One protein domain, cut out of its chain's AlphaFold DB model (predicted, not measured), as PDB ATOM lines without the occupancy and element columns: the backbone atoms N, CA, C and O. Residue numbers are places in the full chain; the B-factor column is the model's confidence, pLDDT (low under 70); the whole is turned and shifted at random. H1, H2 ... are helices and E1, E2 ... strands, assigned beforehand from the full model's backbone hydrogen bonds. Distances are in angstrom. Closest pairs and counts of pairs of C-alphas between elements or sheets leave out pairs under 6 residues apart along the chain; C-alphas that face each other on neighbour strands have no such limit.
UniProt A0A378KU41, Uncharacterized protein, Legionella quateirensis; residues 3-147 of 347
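Overview. This is residues 3 to 147 of the 347 residues of an uncharacterized protein of Legionella quateirensis (UniProt A0A378KU41). What shape is this? It has little regular structure: a small antiparallel sheet, E1 E2 E3 E4, with H1, H2 and H3 over one face. What builds it? Of 145 printed residues, four strands then three helices hold 54, mixed in class; the strands form a meander, each pairing with the one before. How large? It is compact, radius of gyration of the C-alphas 15.1 A, spanning 51 by 41 by 29 A.

Along the chain. Where are the strands? E1 is residues 3 to 5, from C-alpha 3 at (93.250, 89.092, -8.838); E2 is 10 to 16, 19.9 A long; E3 is 29 to 32; E4 is 41 to 43. And the helices? H1 is residues 65 to 73; H2 is 90 to 100, 15.3 A; H3 is 131 to 147, 24.4 A, ending at C-alpha 147, (99.519, 85.449, 11.874).

Arrangement. How do strands pair? Successive strands form hairpins; N 3 and O 12, N 13 and O 32, N 31 and O 42 are each 2.9 A apart. How do helices stand? H2 touches H1, a helical hairpin, at a steep 45 degrees, opposite ways; the closest C-alphas, Phe 68 and Leu 100, are 6.0 A apart. H2 touches residues 131 to 134 of H3; C-alphas of Ala 91 and Pro 131 come closest, 4.9 A. Are they well formed? In H1, H2 and H3 every O i to N i+4 pair is within hydrogen-bond range.

Size, cuts and confidence. Which links are long? Those from E2 to E3, E4 to H1, H1 to H2 and H2 to H3 are; the printed part has no cut. Where is confidence low? Residues 6 to 9, 46 to 54 and 108 to 128 have pLDDT under 70.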
ATOM      1  N   ASN A   3      94.514  89.737  -8.524       86.75
ATOM      2  CA  ASN A   3      93.250  89.092  -8.838       86.75
ATOM      3  C   ASN A   3      93.425  88.090  -9.984       86.75
ATOM      4  O   ASN A   3      93.995  88.421 -11.023       86.75
ATOM      5  N   VAL A   4      92.916  86.872  -9.807       80.56
ATOM      6  CA  VAL A   4      92.954  85.827 -10.832       80.56
ATOM      7  C   VAL A   4      91.564  85.616 -11.411       80.56
ATOM      8  O   VAL A   4      90.656  85.185 -10.708       80.56
ATOM      9  N   VAL A   5      91.391  85.893 -12.700       74.94
ATOM     10  CA  VAL A   5      90.096  85.881 -13.398       74.94
ATOM     11  C   VAL A   5      89.974  84.706 -14.373       74.94
ATOM     12  O   VAL A   5      90.892  83.892 -14.512       74.94
ATOM     13  N   SER A   6      88.806  84.588 -15.017       65.81
ATOM     14  CA  SER A   6      88.543  83.623 -16.095       65.81
ATOM     15  C   SER A   6      88.916  82.185 -15.719       65.81
ATOM     16  O   SER A   6      89.698  81.532 -16.403       65.81
ATOM     17  N   LEU A   7      88.399  81.701 -14.584       62.81
ATOM     18  CA  LEU A   7      88.629  80.337 -14.077       62.81
ATOM     19  C   LEU A   7      90.096  79.983 -13.760       62.81
ATOM     20  O   LEU A   7      90.427  78.807 -13.660       62.81
ATOM     21  N   GLY A   8      90.975  80.968 -13.558       65.06
ATOM     22  CA  GLY A   8      92.390  80.696 -13.272       65.06
ATOM     23  C   GLY A   8      93.333  80.916 -14.448       65.06
ATOM     24  O   GLY A   8      94.519  80.623 -14.322       65.06
ATOM     25  N   THR A   9      92.828  81.428 -15.570       67.50
ATOM     26  CA  THR A   9      93.597  81.568 -16.816       67.50
ATOM     27  C   THR A   9      94.307  82.911 -16.954       67.50
ATOM     28  O   THR A   9      95.219  83.028 -17.768       67.50
ATOM     29  N   CYS A  10      93.952  83.916 -16.145       79.38
ATOM     30  CA  CYS A  10      94.566  85.240 -16.219       79.38
ATOM     31  C   CYS A  10      94.820  85.843 -14.833       79.38
ATOM     32  O   CYS A  10      93.937  85.824 -13.975       79.38
ATOM     33  N   ALA A  11      96.020  86.393 -14.626       87.69
ATOM     34  CA  ALA A  11      96.378  87.195 -13.458       87.69
ATOM     35  C   ALA A  11      96.374  88.688 -13.814       87.69
ATOM     36  O   ALA A  11      96.932  89.091 -14.833       87.69
ATOM     37  N   GLN A  12      95.774  89.500 -12.946       91.31
ATOM     38  CA  GLN A  12      95.740  90.956 -13.051       91.31
ATOM     39  C   GLN A  12      96.226  91.569 -11.739       91.31
ATOM     40  O   GLN A  12      95.844  91.120 -10.653       91.31
ATOM     41  N   ILE A  13      97.056  92.605 -11.837       93.12
ATOM     42  CA  ILE A  13      97.478  93.411 -10.692       93.12
ATOM     43  C   ILE A  13      96.808  94.776 -10.796       93.12
ATOM     44  O   ILE A  13      96.812  95.402 -11.847       93.12
ATOM     45  N   TYR A  14      96.240  95.237  -9.692       92.75
ATOM     46  CA  TYR A  14      95.750  96.602  -9.543       92.75
ATOM     47  C   TYR A  14      96.587  97.280  -8.465       92.75
ATOM     48  O   TYR A  14      96.644  96.775  -7.336       92.75
ATOM     49  N   ALA A  15      97.247  98.378  -8.807       93.06
ATOM     50  CA  ALA A  15      97.991  99.208  -7.868       93.06
ATOM     51  C   ALA A  15      97.310 100.573  -7.776       93.06
ATOM     52  O   ALA A  15      96.917 101.124  -8.800       93.06
ATOM     53  N   GLN A  16      97.149 101.079  -6.557       92.75
ATOM     54  CA  GLN A  16      96.506 102.357  -6.268       92.75
ATOM     55  C   GLN A  16      97.481 103.216  -5.470       92.75
ATOM     56  O   GLN A  16      98.102 102.697  -4.539       92.75
ATOM     57  N   ALA A  17      97.592 104.489  -5.838       92.75
ATOM     58  CA  ALA A  17      98.342 105.487  -5.091       92.75
ATOM     59  C   ALA A  17      97.687 105.748  -3.727       92.75
ATOM     60  O   ALA A  17      96.461 105.696  -3.586       92.75
ATOM     61  N   ALA A  18      98.489 106.047  -2.708       89.56
ATOM     62  CA  ALA A  18      97.944 106.595  -1.471       89.56
ATOM     63  C   ALA A  18      97.458 108.045  -1.680       89.56
ATOM     64  O   ALA A  18      97.949 108.756  -2.550       89.56
ATOM     65  N   VAL A  19      96.526 108.515  -0.839       86.50
ATOM     66  CA  VAL A  19      95.856 109.835  -0.970       86.50
ATOM     67  C   VAL A  19      96.827 111.018  -1.125       86.50
ATOM     68  O   VAL A  19      96.506 111.987  -1.801       86.50
ATOM     69  N   ASN A  20      98.011 110.938  -0.516       89.25
ATOM     70  CA  ASN A  20      99.017 112.008  -0.521       89.25
ATOM     71  C   ASN A  20     100.275 111.640  -1.321       89.25
ATOM     72  O   ASN A  20     101.345 112.206  -1.099       89.25
ATOM     73  N   GLU A  21     100.179 110.640  -2.188       90.00
ATOM     74  CA  GLU A  21     101.294 110.151  -2.983       90.00
ATOM     75  C   GLU A  21     101.274 110.779  -4.383       90.00
ATOM     76  O   GLU A  21     100.191 110.987  -4.937       90.00
ATOM     77  N   PRO A  22     102.436 111.110  -4.978       92.00
ATOM     78  CA  PRO A  22     102.471 111.583  -6.355       92.00
ATOM     79  C   PRO A  22     101.857 110.550  -7.312       92.00
ATOM     80  O   PRO A  22     101.996 109.340  -7.127       92.00
ATOM     81  N   LEU A  23     101.182 111.047  -8.348       93.25
ATOM     82  CA  LEU A  23     100.538 110.216  -9.363       93.25
ATOM     83  C   LEU A  23     101.498 109.925 -10.517       93.25
ATOM     84  O   LEU A  23     102.316 110.764 -10.891       93.25
ATOM     85  N   PHE A  24     101.364 108.745 -11.121       93.12
ATOM     86  CA  PHE A  24     102.089 108.387 -12.337       93.12
ATOM     87  C   PHE A  24     101.218 108.707 -13.554       93.12
ATOM     88  O   PHE A  24     100.167 108.093 -13.721       93.12
ATOM     89  N   ASN A  25     101.639 109.653 -14.400       91.88
ATOM     90  CA  ASN A  25     100.869 110.105 -15.572       91.88
ATOM     91  C   ASN A  25      99.406 110.466 -15.236       91.88
ATOM     92  O   ASN A  25      98.487 110.037 -15.933       91.88
ATOM     93  N   ASP A  26      99.192 111.182 -14.127       90.75
ATOM     94  CA  ASP A  26      97.869 111.553 -13.593       90.75
ATOM     95  C   ASP A  26      96.942 110.361 -13.263       90.75
ATOM     96  O   ASP A  26      95.740 110.527 -13.048       90.75
ATOM     97  N   MET A  27      97.484 109.139 -13.186       91.62
ATOM     98  CA  MET A  27      96.730 107.936 -12.839       91.62
ATOM     99  C   MET A  27      96.784 107.691 -11.329       91.62
ATOM    100  O   MET A  27      97.845 107.415 -10.774       91.62
ATOM    101  N   GLU A  28      95.626 107.713 -10.665       91.31
ATOM    102  CA  GLU A  28      95.485 107.275  -9.262       91.31
ATOM    103  C   GLU A  28      95.590 105.748  -9.125       91.31
ATOM    104  O   GLU A  28      95.980 105.207  -8.091       91.31
ATOM    105  N   MET A  29      95.234 105.031 -10.190       92.19
ATOM    106  CA  MET A  29      95.244 103.581 -10.228       92.19
ATOM    107  C   MET A  29      95.762 103.090 -11.567       92.19
ATOM    108  O   MET A  29      95.318 103.539 -12.624       92.19
ATOM    109  N   VAL A  30      96.634 102.088 -11.520       93.81
ATOM    110  CA  VAL A  30      97.077 101.354 -12.704       93.81
ATOM    111  C   VAL A  30      96.588  99.916 -12.643       93.81
ATOM    112  O   VAL A  30      96.634  99.248 -11.602       93.81
ATOM    113  N   LYS A  31      96.113  99.432 -13.788       93.56
ATOM    114  CA  LYS A  31      95.859  98.018 -14.023       93.56
ATOM    115  C   LYS A  31      97.029  97.462 -14.818       93.56
ATOM    116  O   LYS A  31      97.378  97.984 -15.872       93.56
ATOM    117  N   ILE A  32      97.583  96.372 -14.312       93.12
ATOM    118  CA  ILE A  32      98.644  95.613 -14.951       93.12
ATOM    119  C   ILE A  32      98.087  94.265 -15.404       93.12
ATOM    120  O   ILE A  32      97.603  93.467 -14.592       93.12
ATOM    121  N   TRP A  33      98.166  94.005 -16.707       90.38
ATOM    122  CA  TRP A  33      97.806  92.733 -17.322       90.38
ATOM    123  C   TRP A  33      98.661  92.493 -18.563       90.38
ATOM    124  O   TRP A  33      98.495  93.163 -19.570       90.38
ATOM    125  N   HIS A  34      99.545  91.499 -18.501       90.12
ATOM    126  CA  HIS A  34     100.395  91.161 -19.637       90.12
ATOM    127  C   HIS A  34      99.709  90.189 -20.608       90.12
ATOM    128  O   HIS A  34      99.322  89.078 -20.222       90.12
ATOM    129  N   ASN A  35      99.559  90.622 -21.860       85.50
ATOM    130  CA  ASN A  35      99.034  89.863 -22.993       85.50
ATOM    131  C   ASN A  35      99.849  90.198 -24.265       85.50
ATOM    132  O   ASN A  35     100.823  90.942 -24.193       85.50
ATOM    133  N   LYS A  36      99.475  89.609 -25.404       86.44
ATOM    134  CA  LYS A  36     100.174  89.788 -26.689       86.44
ATOM    135  C   LYS A  36      99.699  91.002 -27.502       86.44
ATOM    136  O   LYS A  36     100.299  91.313 -28.521       86.44
ATOM    137  N   ASP A  37      98.570  91.593 -27.125       86.44
ATOM    138  CA  ASP A  37      97.816  92.523 -27.971       86.44
ATOM    139  C   ASP A  37      98.045  93.983 -27.545       86.44
ATOM    140  O   ASP A  37      98.000  94.893 -28.369       86.44
ATOM    141  N   GLU A  38      98.311  94.219 -26.259       88.31
ATOM    142  CA  GLU A  38      98.382  95.550 -25.663       88.31
ATOM    143  C   GLU A  38      99.512  95.657 -24.632       88.31
ATOM    144  O   GLU A  38      99.973  94.671 -24.053       88.31
ATOM    145  N   ARG A  39      99.940  96.897 -24.365       88.50
ATOM    146  CA  ARG A  39     100.878  97.182 -23.273       88.50
ATOM    147  C   ARG A  39     100.291  96.751 -21.939       88.50
ATOM    148  O   ARG A  39      99.103  96.924 -21.678       88.50
ATOM    149  N   SER A  40     101.160  96.253 -21.067       90.62
ATOM    150  CA  SER A  40     100.707  95.656 -19.817       90.62
ATOM    151  C   SER A  40     100.211  96.669 -18.801       90.62
ATOM    152  O   SER A  40      99.403  96.288 -17.962       90.62
ATOM    153  N   LEU A  41     100.696  97.913 -18.836       92.69
ATOM    154  CA  LEU A  41     100.306  98.973 -17.908       92.69
ATOM    155  C   LEU A  41      99.320  99.940 -18.571       92.69
ATOM    156  O   LEU A  41      99.628 100.553 -19.593       92.69
ATOM    157  N   GLY A  42      98.158 100.119 -17.945       90.75
ATOM    158  CA  GLY A  42      97.157 101.098 -18.361       90.75
ATOM    159  C   GLY A  42      96.358 101.666 -17.184       90.75
ATOM    160  O   GLY A  42      96.466 101.154 -16.061       90.75
ATOM    161  N   PRO A  43      95.542 102.709 -17.422       89.94
ATOM    162  CA  PRO A  43      94.685 103.281 -16.393       89.94
ATOM    163  C   PRO A  43      93.743 102.210 -15.837       89.94
ATOM    164  O   PRO A  43      93.083 101.468 -16.570       89.94
ATOM    165  N   GLY A  44      93.717 102.098 -14.514       82.81
ATOM    166  CA  GLY A  44      92.875 101.158 -13.797       82.81
ATOM    167  C   GLY A  44      91.586 101.815 -13.331       82.81
ATOM    168  O   GLY A  44      91.566 102.967 -12.918       82.81
ATOM    169  N   THR A  45      90.499 101.051 -13.343       75.25
ATOM    170  CA  THR A  45      89.333 101.363 -12.513       75.25
ATOM    171  C   THR A  45      89.258 100.344 -11.395       75.25
ATOM    172  O   THR A  45      89.608  99.172 -11.593       75.25
ATOM    173  N   LEU A  46      88.780 100.783 -10.225       64.62
ATOM    174  CA  LEU A  46      88.408  99.864  -9.158       64.62
ATOM    175  C   LEU A  46      87.487  98.807  -9.760       64.62
ATOM    176  O   LEU A  46      86.498  99.152 -10.420       64.62
ATOM    177  N   PRO A  47      87.795  97.519  -9.591       57.28
ATOM    178  CA  PRO A  47      86.997  96.513 -10.241       57.28
ATOM    179  C   PRO A  47      85.578  96.506  -9.671       57.28
ATOM    180  O   PRO A  47      85.354  96.054  -8.549       57.28
ATOM    181  N   LYS A  48      84.615  96.947 -10.491       48.12
ATOM    182  CA  LYS A  48      83.191  97.082 -10.134       48.12
ATOM    183  C   LYS A  48      82.557  95.783  -9.606       48.12
ATOM    184  O   LYS A  48      81.584  95.841  -8.866       48.12
ATOM    185  N   HIS A  49      83.127  94.619  -9.948       44.94
ATOM    186  CA  HIS A  49      82.579  93.295  -9.619       44.94
ATOM    187  C   HIS A  49      83.619  92.248  -9.157       44.94
ATOM    188  O   HIS A  49      83.273  91.082  -8.998       44.94
ATOM    189  N   GLN A  50      84.905  92.588  -8.956       43.84
ATOM    190  CA  GLN A  50      85.958  91.548  -8.852       43.84
ATOM    191  C   GLN A  50      86.386  91.121  -7.434       43.84
ATOM    192  O   GLN A  50      87.214  90.220  -7.300       43.84
ATOM    193  N   TYR A  51      85.792  91.655  -6.366       46.59
ATOM    194  CA  TYR A  51      85.896  91.022  -5.034       46.59
ATOM    195  C   TYR A  51      85.038  89.748  -4.923       46.59
ATOM    196  O   TYR A  51      85.243  88.918  -4.027       46.59
ATOM    197  N   ASP A  52      84.160  89.548  -5.912       43.03
ATOM    198  CA  ASP A  52      83.415  88.323  -6.202       43.03
ATOM    199  C   ASP A  52      84.292  87.259  -6.901       43.03
ATOM    200  O   ASP A  52      83.827  86.332  -7.551       43.03
ATOM    201  N   ASN A  53      85.606  87.413  -6.768       57.06
ATOM    202  CA  ASN A  53      86.703  86.484  -6.964       57.06
ATOM    203  C   ASN A  53      87.248  85.781  -5.705       57.06
ATOM    204  O   ASN A  53      87.614  86.487  -4.775       57.06
ATOM    205  N   ASP A  54      87.343  84.448  -5.582       63.75
ATOM    206  CA  ASP A  54      87.880  83.797  -4.356       63.75
ATOM    207  C   ASP A  54      89.409  83.807  -4.419       63.75
ATOM    208  O   ASP A  54      90.070  83.521  -3.424       63.75
ATOM    209  N   ASN A  55      89.932  84.223  -5.575       75.31
ATOM    210  CA  ASN A  55      91.321  84.226  -5.966       75.31
ATOM    211  C   ASN A  55      91.864  85.660  -6.041       75.31
ATOM    212  O   ASN A  55      92.596  86.023  -6.961       75.31
ATOM    213  N   CYS A  56      91.474  86.479  -5.062       83.62
ATOM    214  CA  CYS A  56      91.962  87.838  -4.888       83.62
ATOM    215  C   CYS A  56      92.696  87.974  -3.548       83.62
ATOM    216  O   CYS A  56      92.250  87.451  -2.522       83.62
ATOM    217  N   VAL A  57      93.828  88.675  -3.564       86.44
ATOM    218  CA  VAL A  57      94.639  88.975  -2.383       86.44
ATOM    219  C   VAL A  57      95.205  90.394  -2.467       86.44
ATOM    220  O   VAL A  57      95.614  90.874  -3.527       86.44
ATOM    221  N   THR A  58      95.204  91.096  -1.337       88.81
ATOM    222  CA  THR A  58      95.646  92.490  -1.233       88.81
ATOM    223  C   THR A  58      96.898  92.616  -0.372       88.81
ATOM    224  O   THR A  58      97.079  91.926   0.637       88.81
ATOM    225  N   PHE A  59      97.760  93.543  -0.772       89.38
ATOM    226  CA  PHE A  59      99.038  93.829  -0.135       89.38
ATOM    227  C   PHE A  59      99.194  95.334   0.016       89.38
ATOM    228  O   PHE A  59      98.627  96.086  -0.777       89.38
ATOM    229  N   GLU A  60      99.955  95.728   1.025       88.88
ATOM    230  CA  GLU A  60     100.462  97.087   1.173       88.88
ATOM    231  C   GLU A  60     101.903  97.075   0.673       88.88
ATOM    232  O   GLU A  60     102.674  96.183   1.036       88.88
ATOM    233  N   SER A  61     102.218  98.003  -0.227       90.38
ATOM    234  CA  SER A  61     103.560  98.171  -0.780       90.38
ATOM    235  C   SER A  61     104.371  99.080   0.136       90.38
ATOM    236  O   SER A  61     103.844 100.059   0.658       90.38
ATOM    237  N   THR A  62     105.655  98.775   0.302       87.94
ATOM    238  CA  THR A  62     106.628  99.693   0.918       87.94
ATOM    239  C   THR A  62     107.299 100.600  -0.112       87.94
ATOM    240  O   THR A  62     108.050 101.497   0.257       87.94
ATOM    241  N   VAL A  63     107.086 100.325  -1.400       94.50
ATOM    242  CA  VAL A  63     107.674 101.055  -2.526       94.50
ATOM    243  C   VAL A  63     106.694 102.129  -2.998       94.50
ATOM    244  O   VAL A  63     105.519 101.785  -3.180       94.50
ATOM    245  N   PRO A  64     107.155 103.380  -3.217       95.31
ATOM    246  CA  PRO A  64     106.310 104.450  -3.727       95.31
ATOM    247  C   PRO A  64     105.676 104.113  -5.080       95.31
ATOM    248  O   PRO A  64     106.314 103.520  -5.951       95.31
ATOM    249  N   PHE A  65     104.431 104.532  -5.274       95.81
ATOM    250  CA  PHE A  65     103.599 104.240  -6.432       95.81
ATOM    251  C   PHE A  65     104.229 104.689  -7.752       95.81
ATOM    252  O   PHE A  65     104.246 103.910  -8.703       95.81
ATOM    253  N   VAL A  66     104.791 105.902  -7.809       96.25
ATOM    254  CA  VAL A  66     105.476 106.407  -9.015       96.25
ATOM    255  C   VAL A  66     106.679 105.543  -9.356       96.25
ATOM    256  O   VAL A  66     106.772 105.069 -10.482       96.25
ATOM    257  N   THR A  67     107.540 105.259  -8.376       96.62
ATOM    258  CA  THR A  67     108.720 104.405  -8.565       96.62
ATOM    259  C   THR A  67     108.322 103.019  -9.063       96.62
ATOM    260  O   THR A  67     108.870 102.532 -10.045       96.62
ATOM    261  N   PHE A  68     107.306 102.412  -8.446       96.69
ATOM    262  CA  PHE A  68     106.750 101.137  -8.889       96.69
ATOM    263  C   PHE A  68     106.272 101.184 -10.352       96.69
ATOM    264  O   PHE A  68     106.576 100.279 -11.134       96.69
ATOM    265  N   CYS A  69     105.525 102.225 -10.731       96.56
ATOM    266  CA  CYS A  69     104.992 102.366 -12.085       96.56
ATOM    267  C   CYS A  69     106.099 102.609 -13.116       96.56
ATOM    268  O   CYS A  69     106.072 101.994 -14.180       96.56
ATOM    269  N   GLU A  70     107.080 103.455 -12.800       96.62
ATOM    270  CA  GLU A  70     108.240 103.729 -13.650       96.62
ATOM    271  C   GLU A  70     109.052 102.453 -13.893       96.62
ATOM    272  O   GLU A  70     109.278 102.076 -15.045       96.62
ATOM    273  N   GLU A  71     109.417 101.735 -12.831       96.81
ATOM    274  CA  GLU A  71     110.169 100.482 -12.934       96.81
ATOM    275  C   GLU A  71     109.404  99.421 -13.730       96.81
ATOM    276  O   GLU A  71     109.980  98.766 -14.600       96.81
ATOM    277  N   PHE A  72     108.093  99.275 -13.500       96.56
ATOM    278  CA  PHE A  72     107.295  98.326 -14.272       96.56
ATOM    279  C   PHE A  72     107.179  98.748 -15.741       96.56
ATOM    280  O   PHE A  72     107.299  97.906 -16.630       96.56
ATOM    281  N   SER A  73     106.984 100.042 -16.015       95.31
ATOM    282  CA  SER A  73     106.857 100.569 -17.378       95.31
ATOM    283  C   SER A  73     108.114 100.346 -18.224       95.31
ATOM    284  O   SER A  73     107.994 100.103 -19.425       95.31
ATOM    285  N   ASN A  74     109.285 100.357 -17.577       95.56
ATOM    286  CA  ASN A  74     110.595 100.102 -18.179       95.56
ATOM    287  C   ASN A  74     110.955  98.609 -18.250       95.56
ATOM    288  O   ASN A  74     111.968  98.249 -18.848       95.56
ATOM    289  N   SER A  75     110.163  97.730 -17.633       95.00
ATOM    290  CA  SER A  75     110.414  96.290 -17.658       95.00
ATOM    291  C   SER A  75     110.035  95.660 -19.002       95.00
ATOM    292  O   SER A  75     109.119  96.114 -19.692       95.00
ATOM    293  N   GLU A  76     110.673  94.534 -19.335       93.94
ATOM    294  CA  GLU A  76     110.325  93.710 -20.507       93.94
ATOM    295  C   GLU A  76     108.847  93.278 -20.485       93.94
ATOM    296  O   GLU A  76     108.201  93.164 -21.524       93.94
ATOM    297  N   TYR A  77     108.264  93.158 -19.288       93.25
ATOM    298  CA  TYR A  77     106.864  92.799 -19.086       93.25
ATOM    299  C   TYR A  77     105.867  93.868 -19.504       93.25
ATOM    300  O   TYR A  77     104.680  93.558 -19.556       93.25
ATOM    301  N   ASN A  78     106.290  95.091 -19.823       94.19
ATOM    302  CA  ASN A  78     105.406  96.098 -20.403       94.19
ATOM    303  C   ASN A  78     105.312  96.006 -21.937       94.19
ATOM    304  O   ASN A  78     104.367  96.545 -22.519       94.19
ATOM    305  N   ASN A  79     106.251  95.313 -22.591       92.44
ATOM    306  CA  ASN A  79     106.255  95.145 -24.040       92.44
ATOM    307  C   ASN A  79     105.440  93.898 -24.455       92.44
ATOM    308  O   ASN A  79     105.828  92.782 -24.095       92.44
ATOM    309  N   PRO A  80     104.336  94.043 -25.218       90.06
ATOM    310  CA  PRO A  80     103.544  92.902 -25.686       90.06
ATOM    311  C   PRO A  80     104.321  91.953 -26.610       90.06
ATOM    312  O   PRO A  80     104.030  90.758 -26.623       90.06
ATOM    313  N   ASP A  81     105.345  92.438 -27.321       91.06
ATOM    314  CA  ASP A  81     106.120  91.628 -28.275       91.06
ATOM    315  C   ASP A  81     106.919  90.503 -27.598       91.06
ATOM    316  O   ASP A  81     107.260  89.504 -28.230       91.06
ATOM    317  N   PHE A  82     107.202  90.640 -26.300       89.12
ATOM    318  CA  PHE A  82     107.884  89.610 -25.514       89.12
ATOM    319  C   PHE A  82     106.935  88.574 -24.918       89.12
ATOM    320  O   PHE A  82     107.389  87.635 -24.262       89.12
ATOM    321  N   TYR A  83     105.624  88.705 -25.146       86.25
ATOM    322  CA  TYR A  83     104.656  87.768 -24.602       86.25
ATOM    323  C   TYR A  83     104.942  86.338 -25.069       86.25
ATOM    324  O   TYR A  83     104.916  86.008 -26.255       86.25
ATOM    325  N   HIS A  84     105.125  85.450 -24.097       80.25
ATOM    326  CA  HIS A  84     105.293  84.029 -24.334       80.25
ATOM    327  C   HIS A  84     104.540  83.228 -23.278       80.25
ATOM    328  O   HIS A  84     104.794  83.350 -22.079       80.25
ATOM    329  N   LEU A  85     103.643  82.346 -23.726       74.44
ATOM    330  CA  LEU A  85     102.718  81.621 -22.850       74.44
ATOM    331  C   LEU A  85     103.420  80.878 -21.703       74.44
ATOM    332  O   LEU A  85     102.883  80.812 -20.599       74.44
ATOM    333  N   LEU A  86     104.605  80.313 -21.949       71.50
ATOM    334  CA  LEU A  86     105.272  79.444 -20.978       71.50
ATOM    335  C   LEU A  86     106.189  80.180 -19.998       71.50
ATOM    336  O   LEU A  86     106.421  79.664 -18.906       71.50
ATOM    337  N   THR A  87     106.738  81.329 -20.390       77.06
ATOM    338  CA  THR A  87     107.881  81.955 -19.696       77.06
ATOM    339  C   THR A  87     107.729  83.457 -19.480       77.06
ATOM    340  O   THR A  87     108.415  84.003 -18.622       77.06
ATOM    341  N   HIS A  88     106.829  84.115 -20.210       84.94
ATOM    342  CA  HIS A  88     106.644  85.561 -20.195       84.94
ATOM    343  C   HIS A  88     105.151  85.886 -20.383       84.94
ATOM    344  O   HIS A  88     104.724  86.446 -21.386       84.94
ATOM    345  N   ASN A  89     104.327  85.425 -19.438       84.69
ATOM    346  CA  ASN A  89     102.865  85.513 -19.499       84.69
ATOM    347  C   ASN A  89     102.285  86.447 -18.412       84.69
ATOM    348  O   ASN A  89     103.018  87.077 -17.648       84.69
ATOM    349  N   CYS A  90     100.952  86.518 -18.303       89.38
ATOM    350  CA  CYS A  90     100.264  87.339 -17.298       89.38
ATOM    351  C   CYS A  90     100.665  87.040 -15.841       89.38
ATOM    352  O   CYS A  90     100.751  87.961 -15.031       89.38
ATOM    353  N   ALA A  91     100.945  85.782 -15.491       89.56
ATOM    354  CA  ALA A  91     101.386  85.404 -14.154       89.56
ATOM    355  C   ALA A  91     102.850  85.797 -13.910       89.56
ATOM    356  O   ALA A  91     103.184  86.248 -12.818       89.56
ATOM    357  N   ASN A  92     103.717  85.690 -14.921       90.31
ATOM    358  CA  ASN A  92     105.083  86.206 -14.838       90.31
ATOM    359  C   ASN A  92     105.098  87.734 -14.670       90.31
ATOM    360  O   ASN A  92     105.750  88.231 -13.755       90.31
ATOM    361  N   GLY A  93     104.312  88.465 -15.467       93.00
ATOM    362  CA  GLY A  93     104.177  89.918 -15.327       93.00
ATOM    363  C   GLY A  93     103.622  90.317 -13.958       93.00
ATOM    364  O   GLY A  93     104.165  91.199 -13.296       93.00
ATOM    365  N   ALA A  94     102.604  89.604 -13.467       94.38
ATOM    366  CA  ALA A  94     102.070  89.822 -12.125       94.38
ATOM    367  C   ALA A  94     103.098  89.520 -11.021       94.38
ATOM    368  O   ALA A  94     103.163  90.245 -10.029       94.38
ATOM    369  N   ARG A  95     103.930  88.483 -11.184       93.81
ATOM    370  CA  ARG A  95     105.042  88.191 -10.269       93.81
ATOM    371  C   ARG A  95     106.054  89.334 -10.251       93.81
ATOM    372  O   ARG A  95     106.456  89.729  -9.162       93.81
ATOM    373  N   VAL A  96     106.459  89.850 -11.412       95.06
ATOM    374  CA  VAL A  96     107.398  90.979 -11.492       95.06
ATOM    375  C   VAL A  96     106.812  92.209 -10.816       95.06
ATOM    376  O   VAL A  96     107.468  92.786  -9.958       95.06
ATOM    377  N   ALA A  97     105.548  92.540 -11.083       95.94
ATOM    378  CA  ALA A  97     104.871  93.630 -10.385       95.94
ATOM    379  C   ALA A  97     104.884  93.438  -8.854       95.94
ATOM    380  O   ALA A  97     105.194  94.362  -8.111       95.94
ATOM    381  N   LEU A  98     104.612  92.229  -8.351       95.62
ATOM    382  CA  LEU A  98     104.698  91.963  -6.911       95.62
ATOM    383  C   LEU A  98     106.123  92.153  -6.373       95.62
ATOM    384  O   LEU A  98     106.292  92.762  -5.321       95.62
ATOM    385  N   GLN A  99     107.145  91.697  -7.101       94.75
ATOM    386  CA  GLN A  99     108.544  91.877  -6.705       94.75
ATOM    387  C   GLN A  99     108.949  93.355  -6.647       94.75
ATOM    388  O   GLN A  99     109.579  93.751  -5.667       94.75
ATOM    389  N   LEU A 100     108.553  94.158  -7.642       96.00
ATOM    390  CA  LEU A 100     108.797  95.607  -7.668       96.00
ATOM    391  C   LEU A 100     108.058  96.332  -6.537       96.00
ATOM    392  O   LEU A 100     108.576  97.281  -5.970       96.00
ATOM    393  N   ALA A 101     106.891  95.836  -6.122       94.38
ATOM    394  CA  ALA A 101     106.175  96.334  -4.944       94.38
ATOM    395  C   ALA A 101     106.777  95.858  -3.598       94.38
ATOM    396  O   ALA A 101     106.165  96.025  -2.543       94.38
ATOM    397  N   GLY A 102     107.949  95.209  -3.612       93.75
ATOM    398  CA  GLY A 102     108.615  94.683  -2.416       93.75
ATOM    399  C   GLY A 102     108.039  93.363  -1.885       93.75
ATOM    400  O   GLY A 102     108.449  92.888  -0.826       93.75
ATOM    401  N   ILE A 103     107.115  92.728  -2.611       93.38
ATOM    402  CA  ILE A 103     106.436  91.492  -2.206       93.38
ATOM    403  C   ILE A 103     107.149  90.299  -2.846       93.38
ATOM    404  O   ILE A 103     106.917  89.930  -4.000       93.38
ATOM    405  N   LYS A 104     108.037  89.668  -2.077       90.69
ATOM    406  CA  LYS A 104     108.795  88.490  -2.519       90.69
ATOM    407  C   LYS A 104     108.043  87.214  -2.150       90.69
ATOM    408  O   LYS A 104     107.876  86.911  -0.974       90.69
ATOM    409  N   LEU A 105     107.582  86.489  -3.167       90.75
ATOM    410  CA  LEU A 105     106.880  85.217  -3.002       90.75
ATOM    411  C   LEU A 105     107.835  84.035  -3.170       90.75
ATOM    412  O   LEU A 105     108.558  83.964  -4.167       90.75
ATOM    413  N   ASP A 106     107.745  83.072  -2.257       85.50
ATOM    414  CA  ASP A 106     108.410  81.778  -2.392       85.50
ATOM    415  C   ASP A 106     107.629  80.910  -3.377       85.50
ATOM    416  O   ASP A 106     106.565  80.360  -3.075       85.50
ATOM    417  N   LEU A 107     108.143  80.826  -4.602       82.69
ATOM    418  CA  LEU A 107     107.556  80.022  -5.664       82.69
ATOM    419  C   LEU A 107     108.307  78.690  -5.789       82.69
ATOM    420  O   LEU A 107     109.539  78.685  -5.754       82.69
ATOM    421  N   PRO A 108     107.606  77.559  -5.976       66.44
ATOM    422  CA  PRO A 108     108.267  76.273  -6.151       66.44
ATOM    423  C   PRO A 108     109.137  76.272  -7.419       66.44
ATOM    424  O   PRO A 108     108.743  76.829  -8.447       66.44
ATOM    425  N   LEU A 109     110.313  75.635  -7.338       56.38
ATOM    426  CA  LEU A 109     111.289  75.498  -8.435       56.38
ATOM    427  C   LEU A 109     110.727  74.720  -9.634       56.38
ATOM    428  O   LEU A 109     111.064  75.010 -10.777       56.38
ATOM    429  N   ILE A 110     109.855  73.746  -9.367       56.72
ATOM    430  CA  ILE A 110     109.142  72.958 -10.377       56.72
ATOM    431  C   ILE A 110     107.664  73.307 -10.265       56.72
ATOM    432  O   ILE A 110     107.057  73.144  -9.203       56.72
ATOM    433  N   GLN A 111     107.084  73.794 -11.358       57.50
ATOM    434  CA  GLN A 111     105.721  74.306 -11.371       57.50
ATOM    435  C   GLN A 111     104.882  73.462 -12.314       57.50
ATOM    436  O   GLN A 111     105.012  73.507 -13.531       57.50
ATOM    437  N   PHE A 112     103.997  72.653 -11.749       50.62
ATOM    438  CA  PHE A 112     103.078  71.880 -12.571       50.62
ATOM    439  C   PHE A 112     102.098  72.844 -13.238       50.62
ATOM    440  O   PHE A 112     101.296  73.491 -12.556       50.62
ATOM    441  N   GLY A 113     102.185  72.947 -14.564       44.94
ATOM    442  CA  GLY A 113     101.259  73.735 -15.358       44.94
ATOM    443  C   GLY A 113      99.845  73.203 -15.149       44.94
ATOM    444  O   GLY A 113      99.506  72.116 -15.605       44.94
ATOM    445  N   ARG A 114      99.011  73.959 -14.434       45.56
ATOM    446  CA  ARG A 114      97.560  73.772 -14.420       45.56
ATOM    447  C   ARG A 114      96.985  74.598 -15.559       45.56
ATOM    448  O   ARG A 114      96.625  75.751 -15.346       45.56
ATOM    449  N   PHE A 115      96.940  74.038 -16.763       46.09
ATOM    450  CA  PHE A 115      96.226  74.702 -17.854       46.09
ATOM    451  C   PHE A 115      94.714  74.563 -17.657       46.09
ATOM    452  O   PHE A 115      94.010  75.557 -17.766       46.09
ATOM    453  N   PHE A 116      94.237  73.394 -17.220       42.62
ATOM    454  CA  PHE A 116      92.846  73.166 -16.827       42.62
ATOM    455  C   PHE A 116      92.779  72.050 -15.758       42.62
ATOM    456  O   PHE A 116      93.271  70.949 -15.971       42.62
ATOM    457  N   GLU A 117      92.168  72.350 -14.605       42.00
ATOM    458  CA  GLU A 117      91.714  71.412 -13.552       42.00
ATOM    459  C   GLU A 117      92.714  70.571 -12.696       42.00
ATOM    460  O   GLU A 117      93.880  70.388 -13.039       42.00
ATOM    461  N   PRO A 118      92.275  70.062 -11.509       40.56
ATOM    462  CA  PRO A 118      93.124  69.434 -10.486       40.56
ATOM    463  C   PRO A 118      93.240  67.903 -10.630       40.56
ATOM    464  O   PRO A 118      93.157  67.173  -9.643       40.56
ATOM    465  N   SER A 119      93.414  67.379 -11.841       40.06
ATOM    466  CA  SER A 119      93.657  65.942 -12.032       40.06
ATOM    467  C   SER A 119      95.113  65.631 -11.663       40.06
ATOM    468  O   SER A 119      96.038  66.066 -12.341       40.06
ATOM    469  N   CYS A 120      95.352  64.876 -10.588       42.31
ATOM    470  CA  CYS A 120      96.709  64.520 -10.142       42.31
ATOM    471  C   CYS A 120      97.512  63.666 -11.145       42.31
ATOM    472  O   CYS A 120      98.709  63.500 -10.951       42.31
ATOM    473  N   ILE A 121      96.868  63.142 -12.193       39.38
ATOM    474  CA  ILE A 121      97.404  62.075 -13.053       39.38
ATOM    475  C   ILE A 121      98.082  62.618 -14.328       39.38
ATOM    476  O   ILE A 121      99.000  61.992 -14.837       39.38
ATOM    477  N   LEU A 122      97.705  63.810 -14.809       41.47
ATOM    478  CA  LEU A 122      98.254  64.430 -16.032       41.47
ATOM    479  C   LEU A 122      98.925  65.770 -15.722       41.47
ATOM    480  O   LEU A 122      98.713  66.784 -16.384       41.47
ATOM    481  N   ARG A 123      99.734  65.796 -14.662       43.31
ATOM    482  CA  ARG A 123     100.600  66.944 -14.399       43.31
ATOM    483  C   ARG A 123     101.793  66.851 -15.340       43.31
ATOM    484  O   ARG A 123     102.730  66.115 -15.054       43.31
ATOM    485  N   ILE A 124     101.765  67.591 -16.444       42.66
ATOM    486  CA  ILE A 124     102.975  67.782 -17.245       42.66
ATOM    487  C   ILE A 124     103.929  68.627 -16.384       42.66
ATOM    488  O   ILE A 124     103.566  69.749 -16.007       42.66
ATOM    489  N   PRO A 125     105.103  68.102 -15.985       43.06
ATOM    490  CA  PRO A 125     106.104  68.919 -15.320       43.06
ATOM    491  C   PRO A 125     106.502  70.049 -16.271       43.06
ATOM    492  O   PRO A 125     106.869  69.809 -17.419       43.06
ATOM    493  N   GLY A 126     106.383  71.287 -15.800       51.16
ATOM    494  CA  GLY A 126     106.724  72.476 -16.567       51.16
ATOM    495  C   GLY A 126     107.447  73.499 -15.701       51.16
ATOM    496  O   GLY A 126     107.530  73.381 -14.481       51.16
ATOM    497  N   ILE A 127     107.993  74.519 -16.354       61.00
ATOM    498  CA  ILE A 127     108.595  75.694 -15.701       61.00
ATOM    499  C   ILE A 127     107.567  76.851 -15.668       61.00
ATOM    500  O   ILE A 127     107.845  77.952 -15.204       61.00
ATOM    501  N   THR A 128     106.345  76.615 -16.158       69.19
ATOM    502  CA  THR A 128     105.345  77.665 -16.362       69.19
ATOM    503  C   THR A 128     104.641  78.059 -15.073       69.19
ATOM    504  O   THR A 128     103.921  77.268 -14.457       69.19
ATOM    505  N   LEU A 129     104.771  79.338 -14.734       80.31
ATOM    506  CA  LEU A 129     103.989  79.970 -13.686       80.31
ATOM    507  C   LEU A 129     102.554  80.178 -14.160       80.31
ATOM    508  O   LEU A 129     102.301  80.901 -15.123       80.31
ATOM    509  N   THR A 130     101.609  79.541 -13.467       80.31
ATOM    510  CA  THR A 130     100.176  79.742 -13.711       80.31
ATOM    511  C   THR A 130      99.602  80.800 -12.768       80.31
ATOM    512  O   THR A 130     100.074  80.919 -11.630       80.31
ATOM    513  N   PRO A 131      98.549  81.536 -13.176       84.88
ATOM    514  CA  PRO A 131      97.865  82.490 -12.304       84.88
ATOM    515  C   PRO A 131      97.404  81.873 -10.980       84.88
ATOM    516  O   PRO A 131      97.542  82.493  -9.928       84.88
ATOM    517  N   LEU A 132      96.906  80.631 -11.006       81.75
ATOM    518  CA  LEU A 132      96.442  79.949  -9.799       81.75
ATOM    519  C   LEU A 132      97.597  79.592  -8.854       81.75
ATOM    520  O   LEU A 132      97.478  79.820  -7.653       81.75
ATOM    521  N   THR A 133      98.720  79.090  -9.380       81.94
ATOM    522  CA  THR A 133      99.924  78.828  -8.572       81.94
ATOM    523  C   THR A 133     100.445  80.119  -7.938       81.94
ATOM    524  O   THR A 133     100.773  80.135  -6.752       81.94
ATOM    525  N   LEU A 134     100.467  81.218  -8.701       88.44
ATOM    526  CA  LEU A 134     100.846  82.532  -8.185       88.44
ATOM    527  C   LEU A 134      99.902  82.990  -7.067       88.44
ATOM    528  O   LEU A 134     100.370  83.438  -6.023       88.44
ATOM    529  N   PHE A 135      98.587  82.846  -7.251       89.00
ATOM    530  CA  PHE A 135      97.610  83.179  -6.216       89.00
ATOM    531  C   PHE A 135      97.781  82.326  -4.959       89.00
ATOM    532  O   PHE A 135      97.753  82.869  -3.860       89.00
ATOM    533  N   GLU A 136      97.970  81.010  -5.089       86.06
ATOM    534  CA  GLU A 136      98.187  80.128  -3.942       86.06
ATOM    535  C   GLU A 136      99.427  80.565  -3.145       86.06
ATOM    536  O   GLU A 136      99.344  80.691  -1.922       86.06
ATOM    537  N   ALA A 137     100.541  80.877  -3.815       89.94
ATOM    538  CA  ALA A 137     101.750  81.393  -3.168       89.94
ATOM    539  C   ALA A 137     101.517  82.759  -2.498       89.94
ATOM    540  O   ALA A 137     101.823  82.939  -1.319       89.94
ATOM    541  N   ALA A 138     100.890  83.696  -3.212       91.94
ATOM    542  CA  ALA A 138     100.541  85.023  -2.707       91.94
ATOM    543  C   ALA A 138      99.613  84.950  -1.481       91.94
ATOM    544  O   ALA A 138      99.780  85.684  -0.505       91.94
ATOM    545  N   ARG A 139      98.656  84.019  -1.498       90.69
ATOM    546  CA  ARG A 139      97.757  83.730  -0.382       90.69
ATOM    547  C   ARG A 139      98.527  83.202   0.823       90.69
ATOM    548  O   ARG A 139      98.287  83.690   1.921       90.69
ATOM    549  N   HIS A 140      99.418  82.223   0.648       89.62
ATOM    550  CA  HIS A 140     100.217  81.691   1.758       89.62
ATOM    551  C   HIS A 140     101.103  82.773   2.377       89.62
ATOM    552  O   HIS A 140     101.069  82.946   3.594       89.62
ATOM    553  N   TYR A 141     101.787  83.560   1.544       91.44
ATOM    554  CA  TYR A 141     102.581  84.702   1.990       91.44
ATOM    555  C   TYR A 141     101.743  85.693   2.811       91.44
ATOM    556  O   TYR A 141     102.114  86.060   3.924       91.44
ATOM    557  N   LYS A 142     100.550  86.066   2.320       90.44
ATOM    558  CA  LYS A 142      99.647  86.956   3.062       90.44
ATOM    559  C   LYS A 142      99.240  86.366   4.409       90.44
ATOM    560  O   LYS A 142      99.236  87.075   5.404       90.44
ATOM    561  N   VAL A 143      98.875  85.085   4.455       89.12
ATOM    562  CA  VAL A 143      98.470  84.429   5.708       89.12
ATOM    563  C   VAL A 143      99.611  84.435   6.723       89.12
ATOM    564  O   VAL A 143      99.365  84.759   7.882       89.12
ATOM    565  N   GLN A 144     100.844  84.158   6.295       88.06
ATOM    566  CA  GLN A 144     102.024  84.228   7.163       88.06
ATOM    567  C   GLN A 144     102.235  85.637   7.727       88.06
ATOM    568  O   GLN A 144     102.421  85.783   8.931       88.06
ATOM    569  N   GLN A 145     102.112  86.680   6.895       85.75
ATOM    570  CA  GLN A 145     102.188  88.068   7.366       85.75
ATOM    571  C   GLN A 145     101.114  88.402   8.409       85.75
ATOM    572  O   GLN A 145     101.344  89.216   9.298       85.75
ATOM    573  N   LEU A 146      99.924  87.807   8.295       84.50
ATOM    574  CA  LEU A 146      98.796  88.126   9.167       84.50
ATOM    575  C   LEU A 146      98.864  87.435  10.536       84.50
ATOM    576  O   LEU A 146      98.354  88.008  11.498       84.50
ATOM    577  N   GLN A 147      99.490  86.259  10.643       76.50
ATOM    578  CA  GLN A 147      99.519  85.449  11.874       76.50
ATOM    579  C   GLN A 147     100.136  86.164  13.088       76.50
ATOM    580  O   GLN A 147      99.732  85.891  14.214       76.50
TER     581      GLN A 147